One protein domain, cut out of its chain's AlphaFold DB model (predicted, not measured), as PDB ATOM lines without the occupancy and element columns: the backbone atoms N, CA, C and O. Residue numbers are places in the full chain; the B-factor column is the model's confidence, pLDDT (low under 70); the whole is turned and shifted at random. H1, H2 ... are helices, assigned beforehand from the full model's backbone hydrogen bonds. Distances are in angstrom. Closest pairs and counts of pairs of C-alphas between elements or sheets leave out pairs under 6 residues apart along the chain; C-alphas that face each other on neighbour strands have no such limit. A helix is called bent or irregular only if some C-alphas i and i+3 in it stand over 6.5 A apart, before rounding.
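This is residues 12 to 143 of the 145 residues of an uncharacterized protein of Capsicum chinense (UniProt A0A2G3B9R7). A loose rod of helices is built on the long, kinked H3, which runs through the middle; H2 meets residues 49 to 53 of H3 with its own residues 25 to 29 and runs away from there to one end of the rod, and H5 packs on the later part of H3 and runs on toward the other end. There the unnamed stretch 101 to 129 loops round and leads back to H6, which lies near H3, while the short H4 sits at the corner after H3 and H1 meets H3 through its last residue, Leu 20. The printed part has 132 residues with six named helices, H1 to H6 in chain order, and no named strand: the class is all helix. The whole is loose, with a radius of gyration of the C-alphas of 18.5 A, and spans 65 by 32 by 25 A.

H1, residues 12 to 20, is close to but not clearly touching H3, residues 47 to 70; the closest C-alphas, of Leu 20 and Gln 56, are 6.5 A apart. H3 is the hub, touching three helices. H2, residues 23 to 38, touches it with residues 25 to 29 alone, closest at the C-alphas of Asp 25 and Ala 53, 7.1 A, at a steep tilt of 54 degrees, opposite ways. H4, residues 72 to 77, and H3 only just touch, with 3 pairs of C-alphas within 8 A, only at the corner by their link; the closest are Ile 68 and Leu 74, 5.7 A. H5, residues 80 to 100, touches H3 with residues 82 to 90 alone, closest at the C-alphas of Ala 65 and Ile 90, 5.7 A, at a steep tilt of 59 degrees, the same way. H6, residues 130 to 143, and H3 are near each other, with 10 pairs of C-alphas within 10 A. H6 is close to but not clearly touching H2, at a shallow tilt of 6 degrees, the same way; the C-alphas of Ala 26 and Ile 140 are closest, 6.8 A. H1 and H6 are apart. In H1, H2, H4 and H5 every O i to N i+4 pair is within hydrogen-bond range; in H3 18 of 20 are, in H6 5 of 10.

H1 begins at C-alpha 12, (115.145, 153.688, 111.867), and is 12.1 A long. H2 measures 22.9 A. H3, 33.6 A from C-alpha 47 at (127.035, 133.349, 126.208), has a kink of 65 degrees near residue 64 and is irregular: C-alphas 63 and 66 are 8.2 A apart. H4 measures 9.1 A, H5 30.1 A and H6 21.6 A, ending at C-alpha 143, (127.705, 124.991, 109.287).

The two C-alphas farthest apart, of Pro 40 and Pro 106, are 65.9 A apart. Residues 37 to 42 stand free. The link from H5 to H6, 29 residues, is long. The printed part has no cut. Its mean pLDDT is 76.5; residues 12 to 24, 120 to 121 and 125 to 143 are under 70.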
ATOM      1  N   GLY A  12     114.854 154.366 110.596       50.25
ATOM      2  CA  GLY A  12     115.145 153.688 111.867       50.25
ATOM      3  C   GLY A  12     114.674 152.231 111.914       50.25
ATOM      4  O   GLY A  12     115.219 151.436 112.678       50.25
ATOM      5  N   VAL A  13     113.671 151.890 111.099       44.72
ATOM      6  CA  VAL A  13     113.162 150.526 110.943       44.72
ATOM      7  C   VAL A  13     114.166 149.685 110.156       44.72
ATOM      8  O   VAL A  13     114.607 148.633 110.611       44.72
ATOM      9  N   GLU A  14     114.625 150.223 109.031       51.09
ATOM     10  CA  GLU A  14     115.648 149.601 108.197       51.09
ATOM     11  C   GLU A  14     116.979 149.430 108.940       51.09
ATOM     12  O   GLU A  14     117.570 148.359 108.880       51.09
ATOM     13  N   ASP A  15     117.426 150.434 109.703       53.59
ATOM     14  CA  ASP A  15     118.678 150.364 110.468       53.59
ATOM     15  C   ASP A  15     118.617 149.334 111.608       53.59
ATOM     16  O   ASP A  15     119.611 148.645 111.865       53.59
ATOM     17  N   TYR A  16     117.466 149.173 112.282       51.00
ATOM     18  CA  TYR A  16     117.332 148.090 113.260       51.00
ATOM     19  C   TYR A  16     117.307 146.736 112.561       51.00
ATOM     20  O   TYR A  16     117.983 145.834 113.040       51.00
ATOM     21  N   TYR A  17     116.589 146.580 111.443       54.03
ATOM     22  CA  TYR A  17     116.560 145.322 110.697       54.03
ATOM     23  C   TYR A  17     117.949 144.973 110.156       54.03
ATOM     24  O   TYR A  17     118.380 143.832 110.268       54.03
ATOM     25  N   GLN A  18     118.690 145.960 109.657       52.38
ATOM     26  CA  GLN A  18     120.049 145.817 109.142       52.38
ATOM     27  C   GLN A  18     121.051 145.452 110.246       52.38
ATOM     28  O   GLN A  18     121.959 144.652 110.022       52.38
ATOM     29  N   SER A  19     120.875 146.010 111.447       56.88
ATOM     30  CA  SER A  19     121.646 145.648 112.640       56.88
ATOM     31  C   SER A  19     121.319 144.226 113.111       56.88
ATOM     32  O   SER A  19     122.217 143.428 113.371       56.88
ATOM     33  N   LEU A  20     120.029 143.881 113.147       51.59
ATOM     34  CA  LEU A  20     119.519 142.582 113.582       51.59
ATOM     35  C   LEU A  20     119.844 141.446 112.595       51.59
ATOM     36  O   LEU A  20     119.886 140.284 112.985       51.59
ATOM     37  N   LEU A  21     120.064 141.781 111.321       53.28
ATOM     38  CA  LEU A  21     120.395 140.857 110.231       53.28
ATOM     39  C   LEU A  21     121.872 140.950 109.812       53.28
ATOM     40  O   LEU A  21     122.261 140.471 108.743       53.28
ATOM     41  N   SER A  22     122.707 141.596 110.633       57.22
ATOM     42  CA  SER A  22     124.124 141.764 110.336       57.22
ATOM     43  C   SER A  22     124.812 140.400 110.230       57.22
ATOM     44  O   SER A  22     124.904 139.630 111.188       57.22
ATOM     45  N   THR A  23     125.384 140.118 109.057       57.44
ATOM     46  CA  THR A  23     126.193 138.919 108.783       57.44
ATOM     47  C   THR A  23     127.394 138.773 109.722       57.44
ATOM     48  O   THR A  23     127.983 137.693 109.797       57.44
ATOM     49  N   THR A  24     127.745 139.836 110.455       67.44
ATOM     50  CA  THR A  24     128.805 139.854 111.464       67.44
ATOM     51  C   THR A  24     128.608 138.776 112.530       67.44
ATOM     52  O   THR A  24     129.568 138.081 112.856       67.44
ATOM     53  N   ASP A  25     127.389 138.536 113.014       70.75
ATOM     54  CA  ASP A  25     127.173 137.561 114.097       70.75
ATOM     55  C   ASP A  25     127.376 136.121 113.622       70.75
ATOM     56  O   ASP A  25     127.994 135.295 114.301       70.75
ATOM     57  N   ALA A  26     126.950 135.831 112.392       73.19
ATOM     58  CA  ALA A  26     127.207 134.555 111.742       73.19
ATOM     59  C   ALA A  26     128.712 134.309 111.544       73.19
ATOM     60  O   ALA A  26     129.191 133.183 111.688       73.19
ATOM     61  N   GLU A  27     129.476 135.343 111.194       79.38
ATOM     62  CA  GLU A  27     130.930 135.259 111.034       79.38
ATOM     63  C   GLU A  27     131.655 135.058 112.366       79.38
ATOM     64  O   GLU A  27     132.586 134.246 112.439       79.38
ATOM     65  N   LEU A  28     131.198 135.738 113.420       82.19
ATOM     66  CA  LEU A  28     131.697 135.569 114.781       82.19
ATOM     67  C   LEU A  28     131.441 134.145 115.287       82.19
ATOM     68  O   LEU A  28     132.379 133.496 115.748       82.19
ATOM     69  N   LEU A  29     130.238 133.598 115.080       83.25
ATOM     70  CA  LEU A  29     129.920 132.204 115.423       83.25
ATOM     71  C   LEU A  29     130.790 131.205 114.661       83.25
ATOM     72  O   LEU A  29     131.334 130.272 115.255       83.25
ATOM     73  N   LYS A  30     130.976 131.407 113.350       83.44
ATOM     74  CA  LYS A  30     131.865 130.561 112.534       83.44
ATOM     75  C   LYS A  30     133.297 130.596 113.055       83.44
ATOM     76  O   LYS A  30     133.978 129.571 113.060       83.44
ATOM     77  N   ARG A  31     133.778 131.774 113.455       84.12
ATOM     78  CA  ARG A  31     135.117 131.945 114.021       84.12
ATOM     79  C   ARG A  31     135.239 131.242 115.372       84.12
ATOM     80  O   ARG A  31     136.177 130.467 115.531       84.12
ATOM     81  N   ALA A  32     134.300 131.470 116.287       84.88
ATOM     82  CA  ALA A  32     134.271 130.833 117.601       84.88
ATOM     83  C   ALA A  32     134.261 129.302 117.475       84.88
ATOM     84  O   ALA A  32     135.085 128.620 118.079       84.88
ATOM     85  N   TRP A  33     133.427 128.758 116.582       86.56
ATOM     86  CA  TRP A  33     133.374 127.320 116.312       86.56
ATOM     87  C   TRP A  33     134.690 126.758 115.759       86.56
ATOM     88  O   TRP A  33     135.158 125.715 116.215       86.56
ATOM     89  N   ARG A  34     135.321 127.444 114.791       89.31
ATOM     90  CA  ARG A  34     136.629 127.021 114.261       89.31
ATOM     91  C   ARG A  34     137.712 127.035 115.337       89.31
ATOM     92  O   ARG A  34     138.549 126.139 115.349       89.31
ATOM     93  N   ASN A  35     137.691 128.037 116.215       90.31
ATOM     94  CA  ASN A  35     138.637 128.146 117.318       90.31
ATOM     95  C   ASN A  35     138.460 126.996 118.316       90.31
ATOM     96  O   ASN A  35     139.442 126.338 118.636       90.31
ATOM     97  N   GLU A  36     137.223 126.698 118.723       90.25
ATOM     98  CA  GLU A  36     136.909 125.565 119.609       90.25
ATOM     99  C   GLU A  36     137.385 124.233 119.011       90.25
ATOM    100  O   GLU A  36     137.976 123.407 119.693       90.25
ATOM    101  N   LYS A  37     137.191 124.029 117.700       90.69
ATOM    102  CA  LYS A  37     137.648 122.814 117.003       90.69
ATOM    103  C   LYS A  37     139.168 122.665 116.937       90.69
ATOM    104  O   LYS A  37     139.643 121.546 116.754       90.69
ATOM    105  N   ALA A  38     139.907 123.766 117.017       91.19
ATOM    106  CA  ALA A  38     141.365 123.778 116.958       91.19
ATOM    107  C   ALA A  38     142.022 123.781 118.348       91.19
ATOM    108  O   ALA A  38     143.229 123.547 118.441       91.19
ATOM    109  N   ALA A  39     141.258 124.055 119.407       90.88
ATOM    110  CA  ALA A  39     141.759 124.118 120.770       90.88
ATOM    111  C   ALA A  39     141.884 122.704 121.381       90.88
ATOM    112  O   ALA A  39     140.973 121.886 121.232       90.88
ATOM    113  N   PRO A  40     143.004 122.381 122.054       92.19
ATOM    114  CA  PRO A  40     143.131 121.128 122.796       92.19
ATOM    115  C   PRO A  40     142.318 121.128 124.104       92.19
ATOM    116  O   PRO A  40     141.970 120.060 124.611       92.19
ATOM    117  N   GLU A  41     141.994 122.307 124.634       93.88
ATOM    118  CA  GLU A  41     141.119 122.537 125.781       93.88
ATOM    119  C   GLU A  41     139.756 123.125 125.381       93.88
ATOM    120  O   GLU A  41     139.619 123.774 124.348       93.88
ATOM    121  N   ILE A  42     138.748 122.925 126.234       92.56
ATOM    122  CA  ILE A  42     137.407 123.502 126.054       92.56
ATOM    123  C   ILE A  42     137.477 125.007 126.340       92.56
ATOM    124  O   ILE A  42     137.877 125.398 127.445       92.56
ATOM    125  N   LEU A  43     137.083 125.849 125.378       92.94
ATOM    126  CA  LEU A  43     137.097 127.303 125.557       92.94
ATOM    127  C   LEU A  43     135.895 127.784 126.384       92.94
ATOM    128  O   LEU A  43     134.948 127.052 126.683       92.94
ATOM    129  N   GLN A  44     135.932 129.056 126.787       91.94
ATOM    130  CA  GLN A  44     134.825 129.662 127.520       91.94
ATOM    131  C   GLN A  44     133.582 129.783 126.639       91.94
ATOM    132  O   GLN A  44     133.648 130.213 125.490       91.94
ATOM    133  N   TYR A  45     132.426 129.460 127.217       89.12
ATOM    134  CA  TYR A  45     131.153 129.570 126.524       89.12
ATOM    135  C   TYR A  45     130.799 131.038 126.245       89.12
ATOM    136  O   TYR A  45     130.521 131.817 127.165       89.12
ATOM    137  N   GLU A  46     130.767 131.404 124.962       86.69
ATOM    138  CA  GLU A  46     130.411 132.743 124.479       86.69
ATOM    139  C   GLU A  46     128.903 133.012 124.618       86.69
ATOM    140  O   GLU A  46     128.142 133.046 123.652       86.69
ATOM    141  N   THR A  47     128.458 133.205 125.862       89.06
ATOM    142  CA  THR A  47     127.035 133.349 126.208       89.06
ATOM    143  C   THR A  47     126.366 134.468 125.419       89.06
ATOM    144  O   THR A  47     125.290 134.254 124.875       89.06
ATOM    145  N   ALA A  48     127.001 135.640 125.329       85.94
ATOM    146  CA  ALA A  48     126.435 136.796 124.637       85.94
ATOM    147  C   ALA A  48     126.182 136.504 123.151       85.94
ATOM    148  O   ALA A  48     125.087 136.743 122.659       85.94
ATOM    149  N   LEU A  49     127.160 135.901 122.470       82.94
ATOM    150  CA  LEU A  49     127.060 135.559 121.054       82.94
ATOM    151  C   LEU A  49     125.940 134.540 120.791       82.94
ATOM    152  O   LEU A  49     125.169 134.679 119.844       82.94
ATOM    153  N   VAL A  50     125.814 133.528 121.656       85.44
ATOM    154  CA  VAL A  50     124.760 132.515 121.519       85.44
ATOM    155  C   VAL A  50     123.375 133.087 121.827       85.44
ATOM    156  O   VAL A  50     122.408 132.691 121.179       85.44
ATOM    157  N   GLN A  51     123.255 133.999 122.796       85.19
ATOM    158  CA  GLN A  51     121.978 134.660 123.083       85.19
ATOM    159  C   GLN A  51     121.535 135.536 121.912       85.19
ATOM    160  O   GLN A  51     120.418 135.362 121.436       85.19
ATOM    161  N   LEU A  52     122.434 136.361 121.371       83.19
ATOM    162  CA  LEU A  52     122.146 137.193 120.198       83.19
ATOM    163  C   LEU A  52     121.668 136.353 119.011       83.19
ATOM    164  O   LEU A  52     120.633 136.636 118.416       83.19
ATOM    165  N   ALA A  53     122.360 135.250 118.721       80.31
ATOM    166  CA  ALA A  53     121.965 134.356 117.640       80.31
ATOM    167  C   ALA A  53     120.583 133.718 117.859       80.31
ATOM    168  O   ALA A  53     119.821 133.530 116.913       80.31
ATOM    169  N   ARG A  54     120.237 133.384 119.108       82.31
ATOM    170  CA  ARG A  54     118.913 132.844 119.451       82.31
ATOM    171  C   ARG A  54     117.815 133.886 119.285       82.31
ATOM    172  O   ARG A  54     116.775 133.558 118.722       82.31
ATOM    173  N   GLU A  55     118.048 135.102 119.763       83.00
ATOM    174  CA  GLU A  55     117.113 136.223 119.640       83.00
ATOM    175  C   GLU A  55     116.865 136.563 118.169       83.00
ATOM    176  O   GLU A  55     115.715 136.682 117.756       83.00
ATOM    177  N   GLN A  56     117.916 136.602 117.343       79.00
ATOM    178  CA  GLN A  56     117.779 136.812 115.899       79.00
ATOM    179  C   GLN A  56     116.928 135.732 115.232       79.00
ATOM    180  O   GLN A  56     116.028 136.052 114.458       79.00
ATOM    181  N   ILE A  57     117.162 134.456 115.552       80.75
ATOM    182  CA  ILE A  57     116.360 133.353 115.004       80.75
ATOM    183  C   ILE A  57     114.887 133.493 115.413       80.75
ATOM    184  O   ILE A  57     114.004 133.297 114.577       80.75
ATOM    185  N   GLN A  58     114.608 133.841 116.671       83.50
ATOM    186  CA  GLN A  58     113.238 134.053 117.146       83.50
ATOM    187  C   GLN A  58     112.568 135.224 116.427       83.50
ATOM    188  O   GLN A  58     111.492 135.044 115.864       83.50
ATOM    189  N   LEU A  59     113.234 136.376 116.356       81.81
ATOM    190  CA  LEU A  59     112.721 137.563 115.672       81.81
ATOM    191  C   LEU A  59     112.476 137.306 114.186       81.81
ATOM    192  O   LEU A  59     111.492 137.784 113.626       81.81
ATOM    193  N   MET A  60     113.331 136.522 113.528       77.00
ATOM    194  CA  MET A  60     113.045 136.078 112.169       77.00
ATOM    195  C   MET A  60     111.760 135.251 112.142       77.00
ATOM    196  O   MET A  60     110.841 135.588 111.406       77.00
ATOM    197  N   ILE A  61     111.650 134.201 112.952       84.06
ATOM    198  CA  ILE A  61     110.444 133.366 112.934       84.06
ATOM    199  C   ILE A  61     109.181 134.194 113.196       84.06
ATOM    200  O   ILE A  61     108.194 133.973 112.506       84.06
ATOM    201  N   GLU A  62     109.217 135.169 114.104       84.62
ATOM    202  CA  GLU A  62     108.096 136.086 114.344       84.62
ATOM    203  C   GLU A  62     107.729 136.898 113.098       84.62
ATOM    204  O   GLU A  62     106.570 136.912 112.684       84.62
ATOM    205  N   ASN A  63     108.715 137.509 112.441       78.50
ATOM    206  CA  ASN A  63     108.491 138.301 111.229       78.50
ATOM    207  C   ASN A  63     108.032 137.451 110.028       78.50
ATOM    208  O   ASN A  63     107.303 137.938 109.164       78.50
ATOM    209  N   TYR A  64     108.453 136.184 109.959       77.69
ATOM    210  CA  TYR A  64     108.217 135.290 108.820       77.69
ATOM    211  C   TYR A  64     107.177 134.196 109.100       77.69
ATOM    212  O   TYR A  64     106.986 133.317 108.263       77.69
ATOM    213  N   ALA A  65     106.490 134.231 110.241       83.94
ATOM    214  CA  ALA A  65     105.632 133.152 110.730       83.94
ATOM    215  C   ALA A  65     104.577 132.691 109.707       83.94
ATOM    216  O   ALA A  65     104.496 131.504 109.391       83.94
ATOM    217  N   PHE A  66     103.813 133.624 109.128       82.69
ATOM    218  CA  PHE A  66     102.796 133.303 108.119       82.69
ATOM    219  C   PHE A  66     103.407 132.812 106.800       82.69
ATOM    220  O   PHE A  66     102.866 131.912 106.160       82.69
ATOM    221  N   HIS A  67     104.579 133.325 106.421       78.62
ATOM    222  CA  HIS A  67     105.290 132.841 105.238       78.62
ATOM    223  C   HIS A  67     105.795 131.401 105.432       78.62
ATOM    224  O   HIS A  67     105.649 130.558 104.543       78.62
ATOM    225  N   ILE A  68     106.322 131.093 106.622       82.31
ATOM    226  CA  ILE A  68     106.699 129.734 107.022       82.31
ATOM    227  C   ILE A  68     105.459 128.832 106.994       82.31
ATOM    228  O   ILE A  68     105.507 127.786 106.356       82.31
ATOM    229  N   GLN A  69     104.327 129.255 107.576       85.00
ATOM    230  CA  GLN A  69     103.058 128.504 107.575       85.00
ATOM    231  C   GLN A  69     102.644 128.033 106.172       85.00
ATOM    232  O   GLN A  69     102.178 126.905 106.014       85.00
ATOM    233  N   LYS A  70     102.833 128.873 105.150       81.00
ATOM    234  CA  LYS A  70     102.431 128.590 103.765       81.00
ATOM    235  C   LYS A  70     103.431 127.755 102.980       81.00
ATOM    236  O   LYS A  70     103.027 126.990 102.103       81.00
ATOM    237  N   ASN A  71     104.720 127.909 103.261       81.31
ATOM    238  CA  ASN A  71     105.770 127.263 102.495       81.31
ATOM    239  C   ASN A  71     106.262 125.986 103.194       81.31
ATOM    240  O   ASN A  71     107.114 126.024 104.083       81.31
ATOM    241  N   ALA A  72     105.759 124.835 102.741       81.31
ATOM    242  CA  ALA A  72     106.138 123.515 103.255       81.31
ATOM    243  C   ALA A  72     107.656 123.248 103.201       81.31
ATOM    244  O   ALA A  72     108.193 122.549 104.063       81.31
ATOM    245  N   ASP A  73     108.375 123.835 102.239       81.38
ATOM    246  CA  ASP A  73     109.825 123.660 102.132       81.38
ATOM    247  C   ASP A  73     110.574 124.354 103.275       81.38
ATOM    248  O   ASP A  73     111.621 123.870 103.714       81.38
ATOM    249  N   LEU A  74     110.037 125.456 103.811       78.88
ATOM    250  CA  LEU A  74     110.637 126.156 104.949       78.88
ATOM    251  C   LEU A  74     110.527 125.343 106.241       78.88
ATOM    252  O   LEU A  74     111.498 125.296 106.997       78.88
ATOM    253  N   TRP A  75     109.427 124.613 106.448       81.75
ATOM    254  CA  TRP A  75     109.283 123.691 107.583       81.75
ATOM    255  C   TRP A  75     110.357 122.596 107.586       81.75
ATOM    256  O   TRP A  75     110.919 122.272 108.628       81.75
ATOM    257  N   ASN A  76     110.745 122.100 106.408       82.75
ATOM    258  CA  ASN A  76     111.843 121.133 106.281       82.75
ATOM    259  C   ASN A  76     113.227 121.760 106.575       82.75
ATOM    260  O   ASN A  76     114.192 121.072 106.943       82.75
ATOM    261  N   ARG A  77     113.349 123.085 106.426       78.25
ATOM    262  CA  ARG A  77     114.600 123.842 106.600       78.25
ATOM    263  C   ARG A  77     114.828 124.354 108.019       78.25
ATOM    264  O   ARG A  77     115.986 124.642 108.321       78.25
ATOM    265  N   ILE A  78     113.820 124.387 108.884       79.81
ATOM    266  CA  ILE A  78     113.950 124.817 110.287       79.81
ATOM    267  C   ILE A  78     114.109 123.623 111.248       79.81
ATOM    268  O   ILE A  78     113.900 122.461 110.884       79.81
ATOM    269  N   SER A  79     114.644 123.857 112.449       83.31
ATOM    270  CA  SER A  79     114.830 122.840 113.497       83.31
ATOM    271  C   SER A  79     113.532 122.539 114.257       83.31
ATOM    272  O   SER A  79     112.621 123.353 114.277       83.31
ATOM    273  N   LYS A  80     113.455 121.404 114.969       83.94
ATOM    274  CA  LYS A  80     112.259 121.052 115.769       83.94
ATOM    275  C   LYS A  80     111.916 122.082 116.853       83.94
ATOM    276  O   LYS A  80     110.773 122.172 117.285       83.94
ATOM    277  N   GLN A  81     112.915 122.801 117.367       82.12
ATOM    278  CA  GLN A  81     112.687 123.837 118.375       82.12
ATOM    279  C   GLN A  81     112.140 125.118 117.733       82.12
ATOM    280  O   GLN A  81     111.259 125.752 118.312       82.12
ATOM    281  N   GLU A  82     112.643 125.458 116.545       86.94
ATOM    282  CA  GLU A  82     112.155 126.563 115.712       86.94
ATOM    283  C   GLU A  82     110.736 126.287 115.209       86.94
ATOM    284  O   GLU A  82     109.892 127.162 115.307       86.94
ATOM    285  N   GLU A  83     110.443 125.057 114.784       88.50
ATOM    286  CA  GLU A  83     109.113 124.595 114.370       88.50
ATOM    287  C   GLU A  83     108.078 124.837 115.474       88.50
ATOM    288  O   GLU A  83     107.118 125.576 115.281       88.50
ATOM    289  N   LYS A  84     108.343 124.334 116.686       90.31
ATOM    290  CA  LYS A  84     107.468 124.568 117.844       90.31
ATOM    291  C   LYS A  84     107.292 126.050 118.175       90.31
ATOM    292  O   LYS A  84     106.291 126.424 118.779       90.31
ATOM    293  N   PHE A  85     108.309 126.874 117.924       89.88
ATOM    294  CA  PHE A  85     108.231 128.314 118.160       89.88
ATOM    295  C   PHE A  85     107.393 129.003 117.080       89.88
ATOM    296  O   PHE A  85     106.517 129.786 117.430       89.88
ATOM    297  N   ALA A  86     107.583 128.638 115.811       89.88
ATOM    298  CA  ALA A  86     106.786 129.112 114.689       89.88
ATOM    299  C   ALA A  86     105.302 128.782 114.880       89.88
ATOM    300  O   ALA A  86     104.473 129.676 114.782       89.88
ATOM    301  N   GLU A  87     104.965 127.541 115.245       93.44
ATOM    302  CA  GLU A  87     103.579 127.131 115.515       93.44
ATOM    303  C   GLU A  87     102.913 127.985 116.601       93.44
ATOM    304  O   GLU A  87     101.790 128.455 116.418       93.44
ATOM    305  N   ARG A  88     103.612 128.219 117.723       94.75
ATOM    306  CA  ARG A  88     103.105 129.087 118.798       94.75
ATOM    307  C   ARG A  88     102.925 130.518 118.320       94.75
ATOM    308  O   ARG A  88     101.880 131.104 118.556       94.75
ATOM    309  N   CYS A  89     103.922 131.052 117.625       89.44
ATOM    310  CA  CYS A  89     103.900 132.420 117.132       89.44
ATOM    311  C   CYS A  89     102.727 132.653 116.166       89.44
ATOM    312  O   CYS A  89     101.972 133.607 116.334       89.44
ATOM    313  N   ILE A  90     102.524 131.738 115.212       91.12
ATOM    314  CA  ILE A  90     101.384 131.755 114.286       91.12
ATOM    315  C   ILE A  90     100.075 131.750 115.075       91.12
ATOM    316  O   ILE A  90      99.236 132.622 114.869       91.12
ATOM    317  N   HIS A  91      99.919 130.806 116.006       94.31
ATOM    318  CA  HIS A  91      98.705 130.688 116.808       94.31
ATOM    319  C   HIS A  91      98.410 131.963 117.610       94.31
ATOM    320  O   HIS A  91      97.292 132.478 117.571       94.31
ATOM    321  N   ASP A  92      99.414 132.491 118.308       93.94
ATOM    322  CA  ASP A  92      99.276 133.677 119.148       93.94
ATOM    323  C   ASP A  92      98.931 134.915 118.302       93.94
ATOM    324  O   ASP A  92      98.057 135.701 118.680       93.94
ATOM    325  N   MET A  93      99.549 135.065 117.124       89.50
ATOM    326  CA  MET A  93      99.239 136.157 116.195       89.50
ATOM    327  C   MET A  93      97.844 136.034 115.582       89.50
ATOM    328  O   MET A  93      97.131 137.037 115.520       89.50
ATOM    329  N   GLU A  94      97.425 134.834 115.171       90.31
ATOM    330  CA  GLU A  94      96.067 134.579 114.672       90.31
ATOM    331  C   GLU A  94      95.021 134.949 115.729       90.31
ATOM    332  O   GLU A  94      94.100 135.721 115.454       90.31
ATOM    333  N   GLN A  95      95.200 134.473 116.966       92.94
ATOM    334  CA  GLN A  95      94.295 134.776 118.075       92.94
ATOM    335  C   GLN A  95      94.248 136.272 118.389       92.94
ATOM    336  O   GLN A  95      93.166 136.843 118.559       92.94
ATOM    337  N   HIS A  96      95.408 136.924 118.451       92.69
ATOM    338  CA  HIS A  96      95.480 138.352 118.731       92.69
ATOM    339  C   HIS A  96      94.781 139.179 117.645       92.69
ATOM    340  O   HIS A  96      94.049 140.126 117.958       92.69
ATOM    341  N   LEU A  97      94.972 138.820 116.373       89.06
ATOM    342  CA  LEU A  97      94.353 139.514 115.248       89.06
ATOM    343  C   LEU A  97      92.833 139.302 115.227       89.06
ATOM    344  O   LEU A  97      92.080 140.266 115.038       89.06
ATOM    345  N   ASP A  98      92.380 138.080 115.508       90.06
ATOM    346  CA  ASP A  98      90.963 137.743 115.630       90.06
ATOM    347  C   ASP A  98      90.266 138.568 116.713       90.06
ATOM    348  O   ASP A  98      89.230 139.203 116.472       90.06
ATOM    349  N   GLN A  99      90.858 138.612 117.905       91.94
ATOM    350  CA  GLN A  99      90.307 139.337 119.048       91.94
ATOM    351  C   GLN A  99      90.342 140.855 118.841       91.94
ATOM    352  O   GLN A  99      89.385 141.560 119.175       91.94
ATOM    353  N   SER A 100      91.429 141.373 118.268       90.75
ATOM    354  CA  SER A 100      91.639 142.816 118.146       90.75
ATOM    355  C   SER A 100      90.825 143.431 117.013       90.75
ATOM    356  O   SER A 100      90.142 144.443 117.235       90.75
ATOM    357  N   ILE A 101      90.881 142.825 115.818       89.06
ATOM    358  CA  ILE A 101      90.329 143.416 114.593       89.06
ATOM    359  C   ILE A 101      89.359 142.494 113.843       89.06
ATOM    360  O   ILE A 101      88.273 142.959 113.498       89.06
ATOM    361  N   LEU A 102      89.667 141.211 113.609       86.31
ATOM    362  CA  LEU A 102      88.912 140.420 112.618       86.31
ATOM    363  C   LEU A 102      87.496 140.077 113.092       86.31
ATOM    364  O   LEU A 102      86.559 140.071 112.291       86.31
ATOM    365  N   SER A 103      87.293 139.887 114.397       88.31
ATOM    366  CA  SER A 103      85.960 139.682 114.987       88.31
ATOM    367  C   SER A 103      85.007 140.864 114.771       88.31
ATOM    368  O   SER A 103      83.789 140.671 114.751       88.31
ATOM    369  N   LYS A 104      85.548 142.072 114.564       91.00
ATOM    370  CA  LYS A 104      84.791 143.313 114.342       91.00
ATOM    371  C   LYS A 104      84.567 143.612 112.858       91.00
ATOM    372  O   LYS A 104      83.783 144.503 112.534       91.00
ATOM    373  N   LEU A 105      85.244 142.894 111.959       85.50
ATOM    374  CA  LEU A 105      85.166 143.126 110.522       85.50
ATOM    375  C   LEU A 105      83.989 142.376 109.870       85.50
ATOM    376  O   LEU A 105      83.577 141.304 110.334       85.50
ATOM    377  N   PRO A 106      83.444 142.907 108.755       87.94
ATOM    378  CA  PRO A 106      82.435 142.210 107.965       87.94
ATOM    379  C   PRO A 106      82.939 140.847 107.475       87.94
ATOM    380  O   PRO A 106      84.136 140.644 107.284       87.94
ATOM    381  N   HIS A 107      82.021 139.913 107.214       76.62
ATOM    382  CA  HIS A 107      82.346 138.504 106.938       76.62
ATOM    383  C   HIS A 107      83.344 138.289 105.781       76.62
ATOM    384  O   HIS A 107      84.068 137.297 105.766       76.62
ATOM    385  N   GLY A 108      83.418 139.220 104.828       79.88
ATOM    386  CA  GLY A 108      84.372 139.166 103.721       79.88
ATOM    387  C   GLY A 108      85.817 139.535 104.079       79.88
ATOM    388  O   GLY A 108      86.670 139.403 103.219       79.88
ATOM    389  N   PHE A 109      86.106 139.991 105.300       81.69
ATOM    390  CA  PHE A 109      87.402 140.570 105.695       81.69
ATOM    391  C   PHE A 109      88.007 139.897 106.933       81.69
ATOM    392  O   PHE A 109      88.910 140.432 107.563       81.69
ATOM    393  N   LYS A 110      87.500 138.721 107.312       83.00
ATOM    394  CA  LYS A 110      87.923 138.007 108.527       83.00
ATOM    395  C   LYS A 110      89.205 137.182 108.358       83.00
ATOM    396  O   LYS A 110      89.514 136.371 109.217       83.00
ATOM    397  N   SER A 111      89.910 137.323 107.237       82.06
ATOM    398  CA  SER A 111      91.130 136.562 106.961       82.06
ATOM    399  C   SER A 111      92.358 137.373 107.351       82.06
ATOM    400  O   SER A 111      92.443 138.551 107.019       82.06
ATOM    401  N   HIS A 112      93.332 136.727 107.988       79.19
ATOM    402  CA  HIS A 112      94.647 137.312 108.261       79.19
ATOM    403  C   HIS A 112      95.602 137.236 107.057       79.19
ATOM    404  O   HIS A 112      96.644 137.877 107.050       79.19
ATOM    405  N   LEU A 113      95.231 136.470 106.026       77.44
ATOM    406  CA  LEU A 113      96.055 136.203 104.839       77.44
ATOM    407  C   LEU A 113      95.554 136.925 103.590       77.44
ATOM    408  O   LEU A 113      96.272 137.035 102.599       77.44
ATOM    409  N   LYS A 114      94.300 137.383 103.625       81.81
ATOM    410  CA  LYS A 114      93.626 137.989 102.482       81.81
ATOM    411  C   LYS A 114      93.010 139.306 102.878       81.81
ATOM    412  O   LYS A 114      92.257 139.369 103.849       81.81
ATOM    413  N   GLN A 115      93.217 140.309 102.041       78.56
ATOM    414  CA  GLN A 115      92.551 141.591 102.173       78.56
ATOM    415  C   GLN A 115      91.030 141.449 102.004       78.56
ATOM    416  O   GLN A 115      90.277 142.239 102.559       78.56
ATOM    417  N   SER A 116      90.550 140.454 101.247       81.31
ATOM    418  CA  SER A 116      89.119 140.176 101.072       81.31
ATOM    419  C   SER A 116      88.853 138.718 100.692       81.31
ATOM    420  O   SER A 116      89.676 138.055 100.068       81.31
ATOM    421  N   SER A 117      87.645 138.237 100.980       74.75
ATOM    422  CA  SER A 117      87.093 136.953 100.525       74.75
ATOM    423  C   SER A 117      87.039 136.816  99.000       74.75
ATOM    424  O   SER A 117      87.011 135.699  98.492       74.75
ATOM    425  N   LEU A 118      87.045 137.942  98.278       75.06
ATOM    426  CA  LEU A 118      87.120 137.973  96.816       75.06
ATOM    427  C   LEU A 118      88.559 137.906  96.296       75.06
ATOM    428  O   LEU A 118      88.758 137.773  95.090       75.06
ATOM    429  N   SER A 119      89.559 138.003  97.177       76.56
ATOM    430  CA  SER A 119      90.948 137.898  96.761       76.56
ATOM    431  C   SER A 119      91.275 136.470  96.338       76.56
ATOM    432  O   SER A 119      91.084 135.494  97.081       76.56
ATOM    433  N   LEU A 120      91.760 136.354  95.104       67.31
ATOM    434  CA  LEU A 120      92.149 135.089  94.490       67.31
ATOM    435  C   LEU A 120      93.427 134.524  95.122       67.31
ATOM    436  O   LEU A 120      93.595 133.307  95.152       67.31
ATOM    437  N   ALA A 121      94.283 135.389  95.670       69.69
ATOM    438  CA  ALA A 121      95.563 135.033  96.274       69.69
ATOM    439  C   ALA A 121      95.654 135.535  97.722       69.69
ATOM    440  O   ALA A 121      94.815 136.310  98.174       69.69
ATOM    441  N   ASP A 122      96.663 135.067  98.451       76.88
ATOM    442  CA  ASP A 122      97.020 135.618  99.758       76.88
ATOM    443  C   ASP A 122      97.854 136.887  99.506       76.88
ATOM    444  O   ASP A 122      99.048 136.825  99.217       76.88
ATOM    445  N   ASP A 123      97.167 138.030  99.464       71.69
ATOM    446  CA  ASP A 123      97.655 139.329  98.971       71.69
ATOM    447  C   ASP A 123      98.172 140.267 100.071       71.69
ATOM    448  O   ASP A 123      98.621 141.374  99.785       71.69
ATOM    449  N   MET A 124      98.163 139.808 101.322       72.81
ATOM    450  CA  MET A 124      98.693 140.540 102.477       72.81
ATOM    451  C   MET A 124     100.157 140.161 102.808       72.81
ATOM    452  O   MET A 124     100.604 140.367 103.934       72.81
ATOM    453  N   GLU A 125     100.919 139.611 101.849       64.00
ATOM    454  CA  GLU A 125     102.309 139.148 102.042       64.00
ATOM    455  C   GLU A 125     103.377 140.161 101.583       64.00
ATOM    456  O   GLU A 125     103.349 140.670 100.461       64.00
ATOM    457  N   LEU A 126     104.422 140.351 102.395       58.19
ATOM    458  CA  LEU A 126     105.659 141.045 102.007       58.19
ATOM    459  C   LEU A 126     106.587 140.100 101.219       58.19
ATOM    460  O   LEU A 126     107.605 139.671 101.720       58.19
ATOM    461  N   LYS A 127     106.263 139.701  99.990       58.69
ATOM    462  CA  LYS A 127     106.982 138.580  99.339       58.69
ATOM    463  C   LYS A 127     108.427 138.865  98.886       58.69
ATOM    464  O   LYS A 127     109.285 137.994  98.989       58.69
ATOM    465  N   GLU A 128     108.720 140.064  98.383       53.81
ATOM    466  CA  GLU A 128     109.934 140.293  97.572       53.81
ATOM    467  C   GLU A 128     111.219 140.591  98.364       53.81
ATOM    468  O   GLU A 128     112.309 140.264  97.902       53.81
ATOM    469  N   PHE A 129     111.134 141.157  99.571       50.94
ATOM    470  CA  PHE A 129     112.328 141.460 100.382       50.94
ATOM    471  C   PHE A 129     112.838 140.236 101.173       50.94
ATOM    472  O   PHE A 129     113.972 140.201 101.651       50.94
ATOM    473  N   LEU A 130     111.999 139.204 101.288       52.22
ATOM    474  CA  LEU A 130     112.067 138.185 102.335       52.22
ATOM    475  C   LEU A 130     112.789 136.890 101.918       52.22
ATOM    476  O   LEU A 130     113.460 136.265 102.743       52.22
ATOM    477  N   GLU A 131     112.748 136.514 100.637       53.78
ATOM    478  CA  GLU A 131     113.436 135.306 100.142       53.78
ATOM    479  C   GLU A 131     114.970 135.439 100.181       53.78
ATOM    480  O   GLU A 131     115.681 134.465 100.449       53.78
ATOM    481  N   SER A 132     115.490 136.654  99.967       53.12
ATOM    482  CA  SER A 132     116.928 136.949 100.056       53.12
ATOM    483  C   SER A 132     117.455 136.764 101.488       53.12
ATOM    484  O   SER A 132     118.515 136.169 101.699       53.12
ATOM    485  N   GLN A 133     116.669 137.187 102.483       55.47
ATOM    486  CA  GLN A 133     117.056 137.175 103.897       55.47
ATOM    487  C   GLN A 133     117.026 135.762 104.500       55.47
ATOM    488  O   GLN A 133     117.965 135.351 105.177       55.47
ATOM    489  N   ILE A 134     116.004 134.957 104.188       55.22
ATOM    490  CA  ILE A 134     115.898 133.570 104.682       55.22
ATOM    491  C   ILE A 134     117.028 132.681 104.126       55.22
ATOM    492  O   ILE A 134     117.541 131.790 104.814       55.22
ATOM    493  N   ASN A 135     117.454 132.918 102.882       53.88
ATOM    494  CA  ASN A 135     118.498 132.117 102.247       53.88
ATOM    495  C   ASN A 135     119.904 132.380 102.812       53.88
ATOM    496  O   ASN A 135     120.706 131.443 102.852       53.88
ATOM    497  N   SER A 136     120.196 133.589 103.311       51.66
ATOM    498  CA  SER A 136     121.499 133.893 103.924       51.66
ATOM    499  C   SER A 136     121.704 133.138 105.254       51.66
ATOM    500  O   SER A 136     122.795 132.624 105.517       51.66
ATOM    501  N   TYR A 137     120.636 132.951 106.040       52.22
ATOM    502  CA  TYR A 137     120.674 132.275 107.344       52.22
ATOM    503  C   TYR A 137     120.536 130.751 107.258       52.22
ATOM    504  O   TYR A 137     121.131 130.028 108.061       52.22
ATOM    505  N   ALA A 138     119.867 130.216 106.231       49.78
ATOM    506  CA  ALA A 138     119.906 128.776 105.958       49.78
ATOM    507  C   ALA A 138     121.341 128.255 105.721       49.78
ATOM    508  O   ALA A 138     121.632 127.088 105.998       49.78
ATOM    509  N   LEU A 139     122.250 129.133 105.280       41.72
ATOM    510  CA  LEU A 139     123.684 128.864 105.153       41.72
ATOM    511  C   LEU A 139     124.375 128.662 106.518       41.72
ATOM    512  O   LEU A 139     125.369 127.949 106.605       41.72
ATOM    513  N   ILE A 140     123.846 129.246 107.599       43.69
ATOM    514  CA  ILE A 140     124.343 129.038 108.970       43.69
ATOM    515  C   ILE A 140     123.971 127.630 109.453       43.69
ATOM    516  O   ILE A 140     124.783 126.961 110.090       43.69
ATOM    517  N   ARG A 141     122.799 127.109 109.061       42.81
ATOM    518  CA  ARG A 141     122.381 125.735 109.390       42.81
ATOM    519  C   ARG A 141     123.266 124.662 108.742       42.81
ATOM    520  O   ARG A 141     123.423 123.603 109.343       42.81
ATOM    521  N   SER A 142     123.859 124.908 107.566       38.06
ATOM    522  CA  SER A 142     124.810 123.947 106.969       38.06
ATOM    523  C   SER A 142     126.160 123.903 107.689       38.06
ATOM    524  O   SER A 142     126.915 122.961 107.490       38.06
ATOM    525  N   ILE A 143     126.452 124.898 108.530       34.75
ATOM    526  CA  ILE A 143     127.705 124.991 109.287       34.75
ATOM    527  C   ILE A 143     127.548 124.415 110.706       34.75
ATOM    528  O   ILE A 143     128.529 124.002 111.315       34.75
TER     529      ILE A 143